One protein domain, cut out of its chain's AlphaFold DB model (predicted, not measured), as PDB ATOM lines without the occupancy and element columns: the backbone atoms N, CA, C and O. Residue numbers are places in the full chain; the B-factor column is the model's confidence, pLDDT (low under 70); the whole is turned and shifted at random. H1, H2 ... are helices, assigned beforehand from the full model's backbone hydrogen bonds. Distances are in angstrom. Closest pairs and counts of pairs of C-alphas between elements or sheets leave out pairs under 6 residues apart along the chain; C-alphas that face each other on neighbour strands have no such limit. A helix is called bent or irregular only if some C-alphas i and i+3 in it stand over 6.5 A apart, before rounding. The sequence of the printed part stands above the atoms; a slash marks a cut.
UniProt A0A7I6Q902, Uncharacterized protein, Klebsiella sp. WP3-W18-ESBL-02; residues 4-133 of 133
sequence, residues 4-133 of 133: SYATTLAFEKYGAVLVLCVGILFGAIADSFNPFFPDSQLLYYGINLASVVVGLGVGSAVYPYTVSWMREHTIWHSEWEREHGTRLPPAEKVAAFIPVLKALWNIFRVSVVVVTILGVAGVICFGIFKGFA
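AT A GLANCE: This is residues 4 to 133 of the 133 residues of an uncharacterized protein of Klebsiella sp. WP3-W18-ESBL-02 (UniProt A0A7I6Q902). A slim rod of helices: H1 sits between arm H3b of the bent helix H3 and the early part of long H5, H2 folds back on H3a, and residues 110 to 133 stick out. The 130 printed residues hold five named helices, H1 to H5, all helix; only just extended, close to loose, radius of gyration of the C-alphas 21.4 A, spans 76 by 36 by 22 A.

HOW THE PARTS SIT: Start at H5, residues 97 to 131; its residues 98 to 105 touch H1, residues 5 to 14, closest C-alphas Trp 105 and Tyr 14, 5.7 A. By hydrogen bonds H3, residues 41 to 72, is one helix, but bent: C-alphas 61 and 64 are 6.7 A apart, giving arms H3a, 41 to 61, and H3b, 64 to 72. H1 touches H3b, opposite ways, closest C-alphas Thr 8 and Met 70, 6.3 A. H2, residues 17 to 31, makes a hairpin with H3a, closest C-alphas Gly 23 and Gly 55, 3.9 A. H4, residues 77 to 84, touches no helix. In H1, H2, H3a, H3b, H4 and H5 every O i to N i+4 pair is within hydrogen-bond range.

IN THESE COORDINATES: Find C-alpha 5 at (34.066, 19.113, -29.870), where H1 begins. H5 runs 50.7 A to C-alpha 131 at (25.021, -32.564, -8.889); H3a spans 30.2 A.

THE WHOLE: The printed part has no cut. H4 to H5 is a long link; pLDDT is under 70 at residues 87 to 95 and 130 to 133.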
ATOM      1  N   SER A   4      32.131  22.039 -26.477       80.50
ATOM      2  CA  SER A   4      33.317  21.884 -27.322       80.50
ATOM      3  C   SER A   4      33.333  20.497 -27.967       80.50
ATOM      4  O   SER A   4      32.929  19.516 -27.336       80.50
ATOM      5  N   TYR A   5      33.879  20.394 -29.180       81.19
ATOM      6  CA  TYR A   5      34.066  19.113 -29.870       81.19
ATOM      7  C   TYR A   5      34.776  18.055 -29.004       81.19
ATOM      8  O   TYR A   5      34.342  16.906 -28.933       81.19
ATOM      9  N   ALA A   6      35.831  18.449 -28.282       78.94
ATOM     10  CA  ALA A   6      36.574  17.548 -27.400       78.94
ATOM     11  C   ALA A   6      35.711  17.012 -26.245       78.94
ATOM     12  O   ALA A   6      35.846  15.848 -25.864       78.94
ATOM     13  N   THR A   7      34.805  17.840 -25.711       81.44
ATOM     14  CA  THR A   7      33.867  17.431 -24.658       81.44
ATOM     15  C   THR A   7      32.924  16.349 -25.163       81.44
ATOM     16  O   THR A   7      32.775  15.312 -24.521       81.44
ATOM     17  N   THR A   8      32.321  16.585 -26.326       86.69
ATOM     18  CA  THR A   8      31.352  15.677 -26.943       86.69
ATOM     19  C   THR A   8      31.998  14.340 -27.283       86.69
ATOM     20  O   THR A   8      31.479  13.294 -26.903       86.69
ATOM     21  N   LEU A   9      33.198  14.353 -27.872       85.62
ATOM     22  CA  LEU A   9      33.925  13.125 -28.195       85.62
ATOM     23  C   LEU A   9      34.330  12.328 -26.941       85.62
ATOM     24  O   LEU A   9      34.259  11.098 -26.926       85.62
ATOM     25  N   ALA A  10      34.752  13.009 -25.870       83.50
ATOM     26  CA  ALA A  10      35.069  12.351 -24.604       83.50
ATOM     27  C   ALA A  10      33.823  11.722 -23.963       83.50
ATOM     28  O   ALA A  10      33.890  10.594 -23.468       83.50
ATOM     29  N   PHE A  11      32.692  12.428 -24.003       87.12
ATOM     30  CA  PHE A  11      31.418  11.934 -23.493       87.12
ATOM     31  C   PHE A  11      30.907  10.731 -24.291       87.12
ATOM     32  O   PHE A  11      30.503   9.742 -23.697       87.12
ATOM     33  N   GLU A  12      31.014  10.743 -25.616       88.56
ATOM     34  CA  GLU A  12      30.656   9.584 -26.445       88.56
ATOM     35  C   GLU A  12      31.488   8.342 -26.122       88.56
ATOM     36  O   GLU A  12      30.979   7.219 -26.129       88.56
ATOM     37  N   LYS A  13      32.780   8.537 -25.839       86.19
ATOM     38  CA  LYS A  13      33.719   7.438 -25.619       86.19
ATOM     39  C   LYS A  13      33.646   6.840 -24.215       86.19
ATOM     40  O   LYS A  13      33.858   5.639 -24.063       86.19
ATOM     41  N   TYR A  14      33.409   7.664 -23.196       84.25
ATOM     42  CA  TYR A  14      33.498   7.244 -21.790       84.25
ATOM     43  C   TYR A  14      32.234   7.551 -20.971       84.25
ATOM     44  O   TYR A  14      32.083   7.035 -19.866       84.25
ATOM     45  N   GLY A  15      31.316   8.371 -21.486       84.50
ATOM     46  CA  GLY A  15      30.132   8.865 -20.774       84.50
ATOM     47  C   GLY A  15      29.080   7.798 -20.493       84.50
ATOM     48  O   GLY A  15      28.264   7.985 -19.598       84.50
ATOM     49  N   ALA A  16      29.152   6.641 -21.157       85.94
ATOM     50  CA  ALA A  16      28.322   5.480 -20.838       85.94
ATOM     51  C   ALA A  16      28.481   5.011 -19.375       85.94
ATOM     52  O   ALA A  16      27.590   4.352 -18.846       85.94
ATOM     53  N   VAL A  17      29.556   5.408 -18.678       84.19
ATOM     54  CA  VAL A  17      29.688   5.205 -17.224       84.19
ATOM     55  C   VAL A  17      28.544   5.842 -16.420       84.19
ATOM     56  O   VAL A  17      28.190   5.342 -15.356       84.19
ATOM     57  N   LEU A  18      27.902   6.894 -16.941       84.00
ATOM     58  CA  LEU A  18      26.756   7.530 -16.291       84.00
ATOM     59  C   LEU A  18      25.542   6.608 -16.199       84.00
ATOM     60  O   LEU A  18      24.766   6.744 -15.260       84.00
ATOM     61  N   VAL A  19      25.402   5.638 -17.109       87.38
ATOM     62  CA  VAL A  19      24.331   4.631 -17.038       87.38
ATOM     63  C   VAL A  19      24.407   3.873 -15.714       87.38
ATOM     64  O   VAL A  19      23.396   3.703 -15.035       87.38
ATOM     65  N   LEU A  20      25.617   3.485 -15.302       83.94
ATOM     66  CA  LEU A  20      25.821   2.866 -13.999       83.94
ATOM     67  C   LEU A  20      25.522   3.812 -12.847       83.94
ATOM     68  O   LEU A  20      24.919   3.387 -11.867       83.94
ATOM     69  N   CYS A  21      25.960   5.068 -12.937       87.75
ATOM     70  CA  CYS A  21      25.695   6.047 -11.888       87.75
ATOM     71  C   CYS A  21      24.186   6.204 -11.654       87.75
ATOM     72  O   CYS A  21      23.765   6.270 -10.504       87.75
ATOM     73  N   VAL A  22      23.374   6.182 -12.719       88.31
ATOM     74  CA  VAL A  22      21.905   6.184 -12.614       88.31
ATOM     75  C   VAL A  22      21.393   4.897 -11.956       88.31
ATOM     76  O   VAL A  22      20.561   4.971 -11.056       88.31
ATOM     77  N   GLY A  23      21.919   3.728 -12.332       87.88
ATOM     78  CA  GLY A  23      21.589   2.455 -11.676       87.88
ATOM     79  C   GLY A  23      21.855   2.467 -10.167       87.88
ATOM     80  O   GLY A  23      20.974   2.146  -9.373       87.88
ATOM     81  N   ILE A  24      23.050   2.903  -9.761       88.88
ATOM     82  CA  ILE A  24      23.447   3.004  -8.348       88.88
ATOM     83  C   ILE A  24      22.593   4.041  -7.613       88.88
ATOM     84  O   ILE A  24      22.178   3.791  -6.485       88.88
ATOM     85  N   LEU A  25      22.293   5.176  -8.249       90.88
ATOM     86  CA  LEU A  25      21.426   6.203  -7.676       90.88
ATOM     87  C   LEU A  25      20.034   5.647  -7.357       90.88
ATOM     88  O   LEU A  25      19.513   5.902  -6.277       90.88
ATOM     89  N   PHE A  26      19.447   4.854  -8.255       88.31
ATOM     90  CA  PHE A  26      18.158   4.203  -8.000       88.31
ATOM     91  C   PHE A  26      18.243   3.172  -6.870       88.31
ATOM     92  O   PHE A  26      17.324   3.094  -6.058       88.31
ATOM     93  N   GLY A  27      19.352   2.435  -6.777       88.19
ATOM     94  CA  GLY A  27      19.648   1.582  -5.624       88.19
ATOM     95  C   GLY A  27      19.675   2.374  -4.313       88.19
ATOM     96  O   GLY A  27      18.996   2.008  -3.362       88.19
ATOM     97  N   ALA A  28      20.375   3.507  -4.284       87.69
ATOM     98  CA  ALA A  28      20.447   4.377  -3.109       87.69
ATOM     99  C   ALA A  28      19.089   5.009  -2.742       87.69
ATOM    100  O   ALA A  28      18.774   5.178  -1.567       87.69
ATOM    101  N   ILE A  29      18.254   5.332  -3.735       89.12
ATOM    102  CA  ILE A  29      16.874   5.781  -3.498       89.12
ATOM    103  C   ILE A  29      16.056   4.645  -2.876       89.12
ATOM    104  O   ILE A  29      15.341   4.873  -1.903       89.12
ATOM    105  N   ALA A  30      16.171   3.426  -3.407       87.19
ATOM    106  CA  ALA A  30      15.483   2.255  -2.874       87.19
ATOM    107  C   ALA A  30      15.918   1.922  -1.440       87.19
ATOM    108  O   ALA A  30      15.079   1.518  -0.638       87.19
ATOM    109  N   ASP A  31      17.180   2.184  -1.094       85.31
ATOM    110  CA  ASP A  31      17.708   1.976   0.254       85.31
ATOM    111  C   ASP A  31      16.942   2.775   1.321       85.31
ATOM    112  O   ASP A  31      16.695   2.293   2.425       85.31
ATOM    113  N   SER A  32      16.424   3.950   0.952       85.06
ATOM    114  CA  SER A  32      15.585   4.774   1.835       85.06
ATOM    115  C   SER A  32      14.255   4.104   2.218       85.06
ATOM    116  O   SER A  32      13.621   4.510   3.191       85.06
ATOM    117  N   PHE A  33      13.827   3.075   1.477       81.19
ATOM    118  CA  PHE A  33      12.607   2.311   1.746       81.19
ATOM    119  C   PHE A  33      12.865   1.010   2.519       81.19
ATOM    120  O   PHE A  33      11.917   0.358   2.960       81.19
ATOM    121  N   ASN A  34      14.126   0.637   2.738       79.62
ATOM    122  CA  ASN A  34      14.484  -0.578   3.471       79.62
ATOM    123  C   ASN A  34      13.941  -0.631   4.915       79.62
ATOM    124  O   ASN A  34      13.528  -1.716   5.334       79.62
ATOM    125  N   PRO A  35      13.827   0.488   5.667       84.12
ATOM    126  CA  PRO A  35      13.209   0.477   6.995       84.12
ATOM    127  C   PRO A  35      11.741   0.016   7.025       84.12
ATOM    128  O   PRO A  35      11.250  -0.344   8.092       84.12
ATOM    129  N   PHE A  36      11.030  -0.000   5.888       80.56
ATOM    130  CA  PHE A  36       9.642  -0.477   5.812       80.56
ATOM    131  C   PHE A  36       9.520  -2.006   5.720       80.56
ATOM    132  O   PHE A  36       8.417  -2.534   5.858       80.56
ATOM    133  N   PHE A  37      10.629  -2.724   5.507       77.56
ATOM    134  CA  PHE A  37      10.644  -4.183   5.347       77.56
ATOM    135  C   PHE A  37      11.720  -4.853   6.224       77.56
ATOM    136  O   PHE A  37      12.548  -5.604   5.702       77.56
ATOM    137  N   PRO A  38      11.728  -4.612   7.550       72.06
ATOM    138  CA  PRO A  38      12.837  -5.008   8.425       72.06
ATOM    139  C   PRO A  38      13.058  -6.526   8.504       72.06
ATOM    140  O   PRO A  38      14.193  -6.974   8.646       72.06
ATOM    141  N   ASP A  39      11.996  -7.322   8.356       83.06
ATOM    142  CA  ASP A  39      12.038  -8.768   8.617       83.06
ATOM    143  C   ASP A  39      12.168  -9.628   7.352       83.06
ATOM    144  O   ASP A  39      12.310 -10.849   7.433       83.06
ATOM    145  N   SER A  40      12.120  -9.024   6.160       81.38
ATOM    146  CA  SER A  40      12.113  -9.773   4.900       81.38
ATOM    147  C   SER A  40      13.358  -9.498   4.072       81.38
ATOM    148  O   SER A  40      13.395  -8.595   3.236       81.38
ATOM    149  N   GLN A  41      14.367 -10.355   4.246       80.44
ATOM    150  CA  GLN A  41      15.585 -10.332   3.431       80.44
ATOM    151  C   GLN A  41      15.278 -10.476   1.934       80.44
ATOM    152  O   GLN A  41      15.925  -9.840   1.106       80.44
ATOM    153  N   LEU A  42      14.267 -11.274   1.573       82.50
ATOM    154  CA  LEU A  42      13.859 -11.449   0.180       82.50
ATOM    155  C   LEU A  42      13.348 -10.133  -0.423       82.50
ATOM    156  O   LEU A  42      13.743  -9.779  -1.532       82.50
ATOM    157  N   LEU A  43      12.494  -9.400   0.304       82.25
ATOM    158  CA  LEU A  43      11.985  -8.105  -0.155       82.25
ATOM    159  C   LEU A  43      13.095  -7.057  -0.187       82.25
ATOM    160  O   LEU A  43      13.194  -6.326  -1.168       82.25
ATOM    161  N   TYR A  44      13.971  -7.048   0.821       82.81
ATOM    162  CA  TYR A  44      15.147  -6.185   0.855       82.81
ATOM    163  C   TYR A  44      16.004  -6.368  -0.405       82.81
ATOM    164  O   TYR A  44      16.183  -5.431  -1.184       82.81
ATOM    165  N   TYR A  45      16.496  -7.580  -0.670       82.44
ATOM    166  CA  TYR A  45      17.363  -7.811  -1.827       82.44
ATOM    167  C   TYR A  45      16.610  -7.668  -3.152       82.44
ATOM    168  O   TYR A  45      17.169  -7.146  -4.115       82.44
ATOM    169  N   GLY A  46      15.340  -8.080  -3.204       83.38
ATOM    170  CA  GLY A  46      14.505  -7.983  -4.400       83.38
ATOM    171  C   GLY A  46      14.252  -6.541  -4.837       83.38
ATOM    172  O   GLY A  46      14.452  -6.221  -6.008       83.38
ATOM    173  N   ILE A  47      13.869  -5.660  -3.908       86.38
ATOM    174  CA  ILE A  47      13.591  -4.246  -4.197       86.38
ATOM    175  C   ILE A  47      14.876  -3.519  -4.606       86.38
ATOM    176  O   ILE A  47      14.874  -2.807  -5.610       86.38
ATOM    177  N   ASN A  48      15.981  -3.739  -3.886       85.94
ATOM    178  CA  ASN A  48      17.266  -3.106  -4.198       85.94
ATOM    179  C   ASN A  48      17.843  -3.587  -5.539       85.94
ATOM    180  O   ASN A  48      18.394  -2.797  -6.303       85.94
ATOM    181  N   LEU A  49      17.691  -4.868  -5.876       86.00
ATOM    182  CA  LEU A  49      18.107  -5.367  -7.185       86.00
ATOM    183  C   LEU A  49      17.218  -4.812  -8.305       86.00
ATOM    184  O   LEU A  49      17.729  -4.352  -9.327       86.00
ATOM    185  N   ALA A  50      15.897  -4.832  -8.114       86.94
ATOM    186  CA  ALA A  50      14.948  -4.329  -9.101       86.94
ATOM    187  C   ALA A  50      15.159  -2.836  -9.377       86.94
ATOM    188  O   ALA A  50      15.135  -2.421 -10.535       86.94
ATOM    189  N   SER A  51      15.422  -2.031  -8.346       89.81
ATOM    190  CA  SER A  51      15.666  -0.598  -8.507       89.81
ATOM    191  C   SER A  51      16.938  -0.315  -9.303       89.81
ATOM    192  O   SER A  51      16.902   0.509 -10.217       89.81
ATOM    193  N   VAL A  52      18.028  -1.042  -9.043       89.75
ATOM    194  CA  VAL A  52      19.259  -0.935  -9.836       89.75
ATOM    195  C   VAL A  52      18.995  -1.311 -11.292       89.75
ATOM    196  O   VAL A  52      19.401  -0.574 -12.189       89.75
ATOM    197  N   VAL A  53      18.267  -2.404 -11.554       86.38
ATOM    198  CA  VAL A  53      17.905  -2.819 -12.924       86.38
ATOM    199  C   VAL A  53      17.077  -1.745 -13.634       86.38
ATOM    200  O   VAL A  53      17.371  -1.408 -14.783       86.38
ATOM    201  N   VAL A  54      16.088  -1.156 -12.955       91.19
ATOM    202  CA  VAL A  54      15.289  -0.047 -13.499       91.19
ATOM    203  C   VAL A  54      16.170   1.168 -13.789       91.19
ATOM    204  O   VAL A  54      16.104   1.712 -14.891       91.19
ATOM    205  N   GLY A  55      17.038   1.567 -12.858       91.25
ATOM    206  CA  GLY A  55      17.950   2.695 -13.046       91.25
ATOM    207  C   GLY A  55      18.921   2.483 -14.212       91.25
ATOM    208  O   GLY A  55      19.147   3.400 -15.001       91.25
ATOM    209  N   LEU A  56      19.435   1.264 -14.397       88.75
ATOM    210  CA  LEU A  56      20.253   0.908 -15.561       88.75
ATOM    211  C   LEU A  56      19.460   1.000 -16.870       88.75
ATOM    212  O   LEU A  56      19.987   1.499 -17.868       88.75
ATOM    213  N   GLY A  57      18.201   0.557 -16.873       87.38
ATOM    214  CA  GLY A  57      17.304   0.684 -18.022       87.38
ATOM    215  C   GLY A  57      17.047   2.146 -18.392       87.38
ATOM    216  O   GLY A  57      17.222   2.528 -19.549       87.38
ATOM    217  N   VAL A  58      16.728   2.983 -17.401       90.44
ATOM    218  CA  VAL A  58      16.547   4.434 -17.575       90.44
ATOM    219  C   VAL A  58      17.828   5.080 -18.096       90.44
ATOM    220  O   VAL A  58      17.791   5.787 -19.101       90.44
ATOM    221  N   GLY A  59      18.975   4.803 -17.470       90.06
ATOM    222  CA  GLY A  59      20.266   5.326 -17.910       90.06
ATOM    223  C   GLY A  59      20.583   4.939 -19.357       90.06
ATOM    224  O   GLY A  59      20.994   5.789 -20.145       90.06
ATOM    225  N   SER A  60      20.323   3.683 -19.732       89.69
ATOM    226  CA  SER A  60      20.543   3.168 -21.090       89.69
ATOM    227  C   SER A  60      19.626   3.822 -22.120       89.69
ATOM    228  O   SER A  60      20.064   4.088 -23.238       89.69
ATOM    229  N   ALA A  61      18.378   4.112 -21.747       89.44
ATOM    230  CA  ALA A  61      17.437   4.821 -22.605       89.44
ATOM    231  C   ALA A  61      17.838   6.292 -22.784       89.44
ATOM    232  O   ALA A  61      17.814   6.790 -23.903       89.44
ATOM    233  N   VAL A  62      18.249   6.981 -21.714       89.19
ATOM    234  CA  VAL A  62      18.555   8.426 -21.719       89.19
ATOM    235  C   VAL A  62      19.920   8.749 -22.338       89.19
ATOM    236  O   VAL A  62      20.084   9.805 -22.959       89.19
ATOM    237  N   TYR A  63      20.909   7.864 -22.193       90.69
ATOM    238  CA  TYR A  63      22.267   8.072 -22.705       90.69
ATOM    239  C   TYR A  63      22.329   8.460 -24.197       90.69
ATOM    240  O   TYR A  63      22.911   9.507 -24.497       90.69
ATOM    241  N   PRO A  64      21.723   7.713 -25.143       90.81
ATOM    242  CA  PRO A  64      21.773   8.067 -26.562       90.81
ATOM    243  C   PRO A  64      21.107   9.415 -26.863       90.81
ATOM    244  O   PRO A  64      21.628  10.170 -27.682       90.81
ATOM    245  N   TYR A  65      20.018   9.771 -26.169       90.44
ATOM    246  CA  TYR A  65      19.402  11.095 -26.316       90.44
ATOM    247  C   TYR A  65      20.324  12.207 -25.822       90.44
ATOM    248  O   TYR A  65      20.426  13.249 -26.462       90.44
ATOM    249  N   THR A  66      21.041  11.973 -24.720       89.88
ATOM    250  CA  THR A  66      22.011  12.937 -24.186       89.88
ATOM    251  C   THR A  66      23.175  13.127 -25.157       89.88
ATOM    252  O   THR A  66      23.575  14.258 -25.417       89.88
ATOM    253  N   VAL A  67      23.675  12.041 -25.758       90.19
ATOM    254  CA  VAL A  67      24.698  12.104 -26.813       90.19
ATOM    255  C   VAL A  67      24.193  12.884 -28.033       90.19
ATOM    256  O   VAL A  67      24.903  13.768 -28.511       90.19
ATOM    257  N   SER A  68      22.976  12.606 -28.519       91.25
ATOM    258  CA  SER A  68      22.387  13.329 -29.660       91.25
ATOM    259  C   SER A  68      22.250  14.819 -29.369       91.25
ATOM    260  O   SER A  68      22.739  15.654 -30.127       91.25
ATOM    261  N   TRP A  69      21.677  15.152 -28.213       91.94
ATOM    262  CA  TRP A  69      21.511  16.532 -27.782       91.94
ATOM    263  C   TRP A  69      22.860  17.254 -27.649       91.94
ATOM    264  O   TRP A  69      22.999  18.389 -28.107       91.94
ATOM    265  N   MET A  70      23.888  16.595 -27.097       89.81
ATOM    266  CA  MET A  70      25.239  17.163 -27.040       89.81
ATOM    267  C   MET A  70      25.807  17.419 -28.436       89.81
ATOM    268  O   MET A  70      26.360  18.495 -28.658       89.81
ATOM    269  N   ARG A  71      25.651  16.484 -29.384       88.56
ATOM    270  CA  ARG A  71      26.086  16.663 -30.783       88.56
ATOM    271  C   ARG A  71      25.414  17.859 -31.448       88.56
ATOM    272  O   ARG A  71      26.105  18.661 -32.070       88.56
ATOM    273  N   GLU A  72      24.104  18.003 -31.279       89.69
ATOM    274  CA  GLU A  72      23.325  19.131 -31.812       89.69
ATOM    275  C   GLU A  72      23.783  20.477 -31.239       89.69
ATOM    276  O   GLU A  72      23.749  21.496 -31.922       89.69
ATOM    277  N   HIS A  73      24.259  20.477 -29.995       87.50
ATOM    278  CA  HIS A  73      24.720  21.675 -29.300       87.50
ATOM    279  C   HIS A  73      26.251  21.811 -29.301       87.50
ATOM    280  O   HIS A  73      26.793  22.599 -28.524       87.50
ATOM    281  N   THR A  74      26.973  21.061 -30.139       87.06
ATOM    282  CA  THR A  74      28.438  21.126 -30.239       87.06
ATOM    283  C   THR A  74      28.874  22.192 -31.236       87.06
ATOM    284  O   THR A  74      28.383  22.231 -32.359       87.06
ATOM    285  N   ILE A  75      29.851  23.020 -30.859       82.38
ATOM    286  CA  ILE A  75      30.585  23.847 -31.823       82.38
ATOM    287  C   ILE A  75      31.560  22.937 -32.564       82.38
ATOM    288  O   ILE A  75      32.553  22.470 -31.991       82.38
ATOM    289  N   TRP A  76      31.278  22.691 -33.838       80.25
ATOM    290  CA  TRP A  76      32.171  21.932 -34.702       80.25
ATOM    291  C   TRP A  76      33.356  22.791 -35.142       80.25
ATOM    292  O   TRP A  76      33.247  24.005 -35.304       80.25
ATOM    293  N   HIS A  77      34.504  22.149 -35.354       70.75
ATOM    294  CA  HIS A  77      35.740  22.838 -35.729       70.75
ATOM    295  C   HIS A  77      35.583  23.698 -36.989       70.75
ATOM    296  O   HIS A  77      36.025  24.841 -37.016       70.75
ATOM    297  N   SER A  78      34.886  23.168 -37.997       72.31
ATOM    298  CA  SER A  78      34.584  23.865 -39.251       72.31
ATOM    299  C   SER A  78      33.717  25.108 -39.052       72.31
ATOM    300  O   SER A  78      33.878  26.102 -39.754       72.31
ATOM    301  N   GLU A  79      32.795  25.063 -38.094       76.44
ATOM    302  CA  GLU A  79      31.862  26.148 -37.817       76.44
ATOM    303  C   GLU A  79      32.549  27.287 -37.054       76.44
ATOM    304  O   GLU A  79      32.366  28.457 -37.388       76.44
ATOM    305  N   TRP A  80      33.432  26.941 -36.114       74.44
ATOM    306  CA  TRP A  80      34.276  27.905 -35.411       74.44
ATOM    307  C   TRP A  80      35.274  28.603 -36.338       74.44
ATOM    308  O   TRP A  80      35.374  29.830 -36.312       74.44
ATOM    309  N   GLU A  81      35.983  27.846 -37.183       78.69
ATOM    310  CA  GLU A  81      36.920  28.420 -38.157       78.69
ATOM    311  C   GLU A  81      36.206  29.355 -39.141       78.69
ATOM    312  O   GLU A  81      36.748  30.405 -39.483       78.69
ATOM    313  N   ARG A  82      34.967  29.030 -39.538       78.88
ATOM    314  CA  ARG A  82      34.138  29.897 -40.387       78.88
ATOM    315  C   ARG A  82      33.736  31.197 -39.685       78.88
ATOM    316  O   ARG A  82      33.754  32.246 -40.318       78.88
ATOM    317  N   GLU A  83      33.333  31.136 -38.417       80.31
ATOM    318  CA  GLU A  83      32.848  32.311 -37.677       80.31
ATOM    319  C   GLU A  83      33.982  33.218 -37.169       80.31
ATOM    320  O   GLU A  83      33.814  34.434 -37.129       80.31
ATOM    321  N   HIS A  84      35.129  32.650 -36.783       76.19
ATOM    322  CA  HIS A  84      36.181  33.373 -36.056       76.19
ATOM    323  C   HIS A  84      37.532  33.402 -36.783       76.19
ATOM    324  O   HIS A  84      38.481  33.994 -36.266       76.19
ATOM    325  N   GLY A  85      37.666  32.743 -37.943       76.38
ATOM    326  CA  GLY A  85      38.892  32.733 -38.758       76.38
ATOM    327  C   GLY A  85      40.126  32.148 -38.059       76.38
ATOM    328  O   GLY A  85      41.248  32.296 -38.537       76.38
ATOM    329  N   THR A  86      39.939  31.517 -36.903       75.00
ATOM    330  CA  THR A  86      40.997  31.032 -36.016       75.00
ATOM    331  C   THR A  86      40.712  29.591 -35.633       75.00
ATOM    332  O   THR A  86      39.559  29.168 -35.573       75.00
ATOM    333  N   ARG A  87      41.766  28.818 -35.355       66.88
ATOM    334  CA  ARG A  87      41.602  27.474 -34.793       66.88
ATOM    335  C   ARG A  87      40.984  27.572 -33.401       66.88
ATOM    336  O   ARG A  87      41.287  28.502 -32.651       66.88
ATOM    337  N   LEU A  88      40.146  26.597 -33.051       65.88
ATOM    338  CA  LEU A  88      39.640  26.457 -31.686       65.88
ATOM    339  C   LEU A  88      40.828  26.444 -30.706       65.88
ATOM    340  O   LEU A  88      41.811  25.744 -30.973       65.88
ATOM    341  N   PRO A  89      40.759  27.185 -29.582       61.16
ATOM    342  CA  PRO A  89      41.790  27.107 -28.560       61.16
ATOM    343  C   PRO A  89      41.965  25.642 -28.133       61.16
ATOM    344  O   PRO A  89      40.967  24.916 -28.026       61.16
ATOM    345  N   PRO A  90      43.213  25.180 -27.930       57.56
ATOM    346  CA  PRO A  90      43.487  23.789 -27.618       57.56
ATOM    347  C   PRO A  90      42.652  23.363 -26.413       57.56
ATOM    348  O   PRO A  90      42.484  24.112 -25.450       57.56
ATOM    349  N   ALA A  91      42.115  22.145 -26.479       57.81
ATOM    350  CA  ALA A  91      41.187  21.579 -25.504       57.81
ATOM    351  C   ALA A  91      41.763  21.433 -24.075       57.81
ATOM    352  O   ALA A  91      41.153  20.764 -23.249       57.81
ATOM    353  N   GLU A  92      42.902  22.046 -23.744       53.22
ATOM    354  CA  GLU A  92      43.596  21.953 -22.455       53.22
ATOM    355  C   GLU A  92      42.702  22.295 -21.258       53.22
ATOM    356  O   GLU A  92      42.752  21.593 -20.253       53.22
ATOM    357  N   LYS A  93      41.812  23.294 -21.357       54.34
ATOM    358  CA  LYS A  93      40.866  23.601 -20.260       54.34
ATOM    359  C   LYS A  93      39.746  22.564 -20.115       54.34
ATOM    360  O   LYS A  93      39.213  22.371 -19.029       54.34
ATOM    361  N   VAL A  94      39.406  21.878 -21.203       56.50
ATOM    362  CA  VAL A  94      38.402  20.804 -21.262       56.50
ATOM    363  C   VAL A  94      39.033  19.454 -20.880       56.50
ATOM    364  O   VAL A  94      38.346  18.535 -20.439       56.50
ATOM    365  N   ALA A  95      40.359  19.343 -20.970       60.56
ATOM    366  CA  ALA A  95      41.117  18.125 -20.732       60.56
ATOM    367  C   ALA A  95      41.111  17.660 -19.272       60.56
ATOM    368  O   ALA A  95      41.419  16.500 -19.042       60.56
ATOM    369  N   ALA A  96      40.736  18.497 -18.299       70.06
ATOM    370  CA  ALA A  96      40.778  18.120 -16.884       70.06
ATOM    371  C   ALA A  96      39.786  16.997 -16.519       70.06
ATOM    372  O   ALA A  96      40.103  16.146 -15.691       70.06
ATOM    373  N   PHE A  97      38.608  16.942 -17.156       73.81
ATOM    374  CA  PHE A  97      37.611  15.907 -16.849       73.81
ATOM    375  C   PHE A  97      37.813  14.616 -17.660       73.81
ATOM    376  O   PHE A  97      37.379  13.548 -17.234       73.81
ATOM    377  N   ILE A  98      38.492  14.680 -18.811       77.69
ATOM    378  CA  ILE A  98      38.770  13.519 -19.672       77.69
ATOM    379  C   ILE A  98      39.519  12.390 -18.936       77.69
ATOM    380  O   ILE A  98      39.083  11.241 -19.053       77.69
ATOM    381  N   PRO A  99      40.609  12.634 -18.174       82.25
ATOM    382  CA  PRO A  99      41.293  11.581 -17.434       82.25
ATOM    383  C   PRO A  99      40.407  11.006 -16.329       82.25
ATOM    384  O   PRO A  99      40.448   9.797 -16.118       82.25
ATOM    385  N   VAL A 100      39.560  11.823 -15.691       81.62
ATOM    386  CA  VAL A 100      38.579  11.352 -14.699       81.62
ATOM    387  C   VAL A 100      37.567  10.417 -15.359       81.62
ATOM    388  O   VAL A 100      37.388   9.290 -14.906       81.62
ATOM    389  N   LEU A 101      36.966  10.829 -16.477       78.44
ATOM    390  CA  LEU A 101      35.983  10.031 -17.212       78.44
ATOM    391  C   LEU A 101      36.597   8.715 -17.722       78.44
ATOM    392  O   LEU A 101      35.987   7.653 -17.619       78.44
ATOM    393  N   LYS A 102      37.843   8.766 -18.207       82.69
ATOM    394  CA  LYS A 102      38.610   7.588 -18.629       82.69
ATOM    395  C   LYS A 102      38.932   6.654 -17.458       82.69
ATOM    396  O   LYS A 102      38.835   5.439 -17.616       82.69
ATOM    397  N   ALA A 103      39.315   7.194 -16.301       85.00
ATOM    398  CA  ALA A 103      39.573   6.405 -15.098       85.00
ATOM    399  C   ALA A 103      38.296   5.706 -14.618       85.00
ATOM    400  O   ALA A 103      38.312   4.495 -14.406       85.00
ATOM    401  N   LEU A 104      37.178   6.436 -14.550       82.06
ATOM    402  CA  LEU A 104      35.865   5.887 -14.209       82.06
ATOM    403  C   LEU A 104      35.434   4.791 -15.191       82.06
ATOM    404  O   LEU A 104      34.979   3.732 -14.767       82.06
ATOM    405  N   TRP A 105      35.642   4.995 -16.492       82.62
ATOM    406  CA  TRP A 105      35.373   3.980 -17.511       82.62
ATOM    407  C   TRP A 105      36.225   2.713 -17.342       82.62
ATOM    408  O   TRP A 105      35.733   1.596 -17.505       82.62
ATOM    409  N   ASN A 106      37.505   2.864 -17.000       84.06
ATOM    410  CA  ASN A 106      38.381   1.722 -16.750       84.06
ATOM    411  C   ASN A 106      37.963   0.958 -15.489       84.06
ATOM    412  O   ASN A 106      37.876  -0.267 -15.540       84.06
ATOM    413  N   ILE A 107      37.658   1.666 -14.394       83.62
ATOM    414  CA  ILE A 107      37.116   1.061 -13.167       83.62
ATOM    415  C   ILE A 107      35.835   0.299 -13.503       83.62
ATOM    416  O   ILE A 107      35.712  -0.867 -13.148       83.62
ATOM    417  N   PHE A 108      34.927   0.912 -14.264       78.31
ATOM    418  CA  PHE A 108      33.699   0.268 -14.715       78.31
ATOM    419  C   PHE A 108      33.965  -1.037 -15.470       78.31
ATOM    420  O   PHE A 108      33.403  -2.075 -15.118       78.31
ATOM    421  N   ARG A 109      34.839  -1.007 -16.481       81.38
ATOM    422  CA  ARG A 109      35.193  -2.207 -17.249       81.38
ATOM    423  C   ARG A 109      35.727  -3.320 -16.356       81.38
ATOM    424  O   ARG A 109      35.319  -4.465 -16.521       81.38
ATOM    425  N   VAL A 110      36.611  -2.986 -15.417       83.56
ATOM    426  CA  VAL A 110      37.161  -3.959 -14.467       83.56
ATOM    427  C   VAL A 110      36.054  -4.520 -13.575       83.56
ATOM    428  O   VAL A 110      35.944  -5.737 -13.461       83.56
ATOM    429  N   SER A 111      35.191  -3.672 -13.012       75.25
ATOM    430  CA  SER A 111      34.076  -4.103 -12.163       75.25
ATOM    431  C   SER A 111      33.120  -5.046 -12.892       75.25
ATOM    432  O   SER A 111      32.758  -6.080 -12.339       75.25
ATOM    433  N   VAL A 112      32.752  -4.743 -14.143       78.94
ATOM    434  CA  VAL A 112      31.900  -5.629 -14.957       78.94
ATOM    435  C   VAL A 112      32.567  -6.984 -15.151       78.94
ATOM    436  O   VAL A 112      31.943  -8.005 -14.887       78.94
ATOM    437  N   VAL A 113      33.842  -7.003 -15.549       82.94
ATOM    438  CA  VAL A 113      34.588  -8.252 -15.758       82.94
ATOM    439  C   VAL A 113      34.653  -9.077 -14.472       82.94
ATOM    440  O   VAL A 113      34.362 -10.271 -14.504       82.94
ATOM    441  N   VAL A 114      34.974  -8.455 -13.334       82.12
ATOM    442  CA  VAL A 114      35.044  -9.137 -12.033       82.12
ATOM    443  C   VAL A 114      33.685  -9.715 -11.640       82.12
ATOM    444  O   VAL A 114      33.608 -10.893 -11.293       82.12
ATOM    445  N   VAL A 115      32.606  -8.934 -11.742       80.00
ATOM    446  CA  VAL A 115      31.246  -9.399 -11.417       80.00
ATOM    447  C   VAL A 115      30.819 -10.545 -12.333       80.00
ATOM    448  O   VAL A 115      30.265 -11.530 -11.851       80.00
ATOM    449  N   THR A 116      31.111 -10.471 -13.634       79.88
ATOM    450  CA  THR A 116      30.817 -11.562 -14.572       79.88
ATOM    451  C   THR A 116      31.596 -12.830 -14.223       79.88
ATOM    452  O   THR A 116      31.000 -13.904 -14.183       79.88
ATOM    453  N   ILE A 117      32.895 -12.727 -13.919       88.50
ATOM    454  CA  ILE A 117      33.719 -13.878 -13.514       88.50
ATOM    455  C   ILE A 117      33.164 -14.516 -12.237       88.50
ATOM    456  O   ILE A 117      32.980 -15.732 -12.198       88.50
ATOM    457  N   LEU A 118      32.858 -13.711 -11.215       84.38
ATOM    458  CA  LEU A 118      32.288 -14.201  -9.957       84.38
ATOM    459  C   LEU A 118      30.920 -14.861 -10.169       84.38
ATOM    460  O   LEU A 118      30.662 -15.920  -9.602       84.38
ATOM    461  N   GLY A 119      30.070 -14.279 -11.018       79.31
ATOM    462  CA  GLY A 119      28.775 -14.853 -11.378       79.31
ATOM    463  C   GLY A 119      28.911 -16.212 -12.066       79.31
ATOM    464  O   GLY A 119      28.265 -17.175 -11.658       79.31
ATOM    465  N   VAL A 120      29.798 -16.324 -13.061       86.25
ATOM    466  CA  VAL A 120      30.065 -17.591 -13.766       86.25
ATOM    467  C   VAL A 120      30.643 -18.638 -12.814       86.25
ATOM    468  O   VAL A 120      30.160 -19.770 -12.791       86.25
ATOM    469  N   ALA A 121      31.626 -18.269 -11.988       88.12
ATOM    470  CA  ALA A 121      32.202 -19.165 -10.988       88.12
ATOM    471  C   ALA A 121      31.138 -19.657  -9.992       88.12
ATOM    472  O   ALA A 121      31.079 -20.850  -9.697       88.12
ATOM    473  N   GLY A 122      30.250 -18.768  -9.534       83.25
ATOM    474  CA  GLY A 122      29.129 -19.114  -8.663       83.25
ATOM    475  C   GLY A 122      28.169 -20.126  -9.294       83.25
ATOM    476  O   GLY A 122      27.803 -21.103  -8.642       83.25
ATOM    477  N   VAL A 123      27.812 -19.949 -10.572       83.19
ATOM    478  CA  VAL A 123      26.948 -20.889 -11.314       83.19
ATOM    479  C   VAL A 123      27.615 -22.256 -11.475       83.19
ATOM    480  O   VAL A 123      26.962 -23.279 -11.266       83.19
ATOM    481  N   ILE A 124      28.912 -22.289 -11.800       87.00
ATOM    482  CA  ILE A 124      29.677 -23.539 -11.922       87.00
ATOM    483  C   ILE A 124      29.716 -24.270 -10.578       87.00
ATOM    484  O   ILE A 124      29.361 -25.445 -10.515       87.00
ATOM    485  N   CYS A 125      30.087 -23.577  -9.496       85.56
ATOM    486  CA  CYS A 125      30.095 -24.152  -8.152       85.56
ATOM    487  C   CYS A 125      28.711 -24.686  -7.770       85.56
ATOM    488  O   CYS A 125      28.602 -25.823  -7.321       85.56
ATOM    489  N   PHE A 126      27.646 -23.911  -7.993       80.75
ATOM    490  CA  PHE A 126      26.281 -24.350  -7.713       80.75
ATOM    491  C   PHE A 126      25.915 -25.622  -8.489       80.75
ATOM    492  O   PHE A 126      25.393 -26.558  -7.891       80.75
ATOM    493  N   GLY A 127      26.227 -25.689  -9.788       82.94
ATOM    494  CA  GLY A 127      25.979 -26.873 -10.614       82.94
ATOM    495  C   GLY A 127      26.739 -28.112 -10.136       82.94
ATOM    496  O   GLY A 127      26.158 -29.194 -10.073       82.94
ATOM    497  N   ILE A 128      28.001 -27.947  -9.730       84.75
ATOM    498  CA  ILE A 128      28.818 -29.021  -9.151       84.75
ATOM    499  C   ILE A 128      28.191 -29.501  -7.837       84.75
ATOM    500  O   ILE A 128      27.864 -30.676  -7.711       84.75
ATOM    501  N   PHE A 129      27.954 -28.606  -6.875       76.19
ATOM    502  CA  PHE A 129      27.454 -28.992  -5.551       76.19
ATOM    503  C   PHE A 129      26.022 -29.542  -5.571       76.19
ATOM    504  O   PHE A 129      25.726 -30.447  -4.796       76.19
ATOM    505  N   LYS A 130      25.145 -29.068  -6.467       69.19
ATOM    506  CA  LYS A 130      23.812 -29.669  -6.649       69.19
ATOM    507  C   LYS A 130      23.836 -31.006  -7.389       69.19
ATOM    508  O   LYS A 130      22.893 -31.766  -7.237       69.19
ATOM    509  N   GLY A 131      24.858 -31.279  -8.200       54.34
ATOM    510  CA  GLY A 131      25.021 -32.564  -8.889       54.34
ATOM    511  C   GLY A 131      25.557 -33.689  -7.995       54.34
ATOM    512  O   GLY A 131      25.507 -34.847  -8.397       54.34
ATOM    513  N   PHE A 132      26.065 -33.356  -6.803       52.56
ATOM    514  CA  PHE A 132      26.588 -34.300  -5.807       52.56
ATOM    515  C   PHE A 132      25.643 -34.550  -4.614       52.56
ATOM    516  O   PHE A 132      26.005 -35.324  -3.727       52.56
ATOM    517  N   ALA A 133      24.470 -33.907  -4.576       46.09
ATOM    518  CA  ALA A 133      23.427 -34.094  -3.561       46.09
ATOM    519  C   ALA A 133      22.241 -34.872  -4.144       46.09
ATOM    520  O   ALA A 133      21.682 -35.712  -3.406       46.09
TER     521      ALA A 133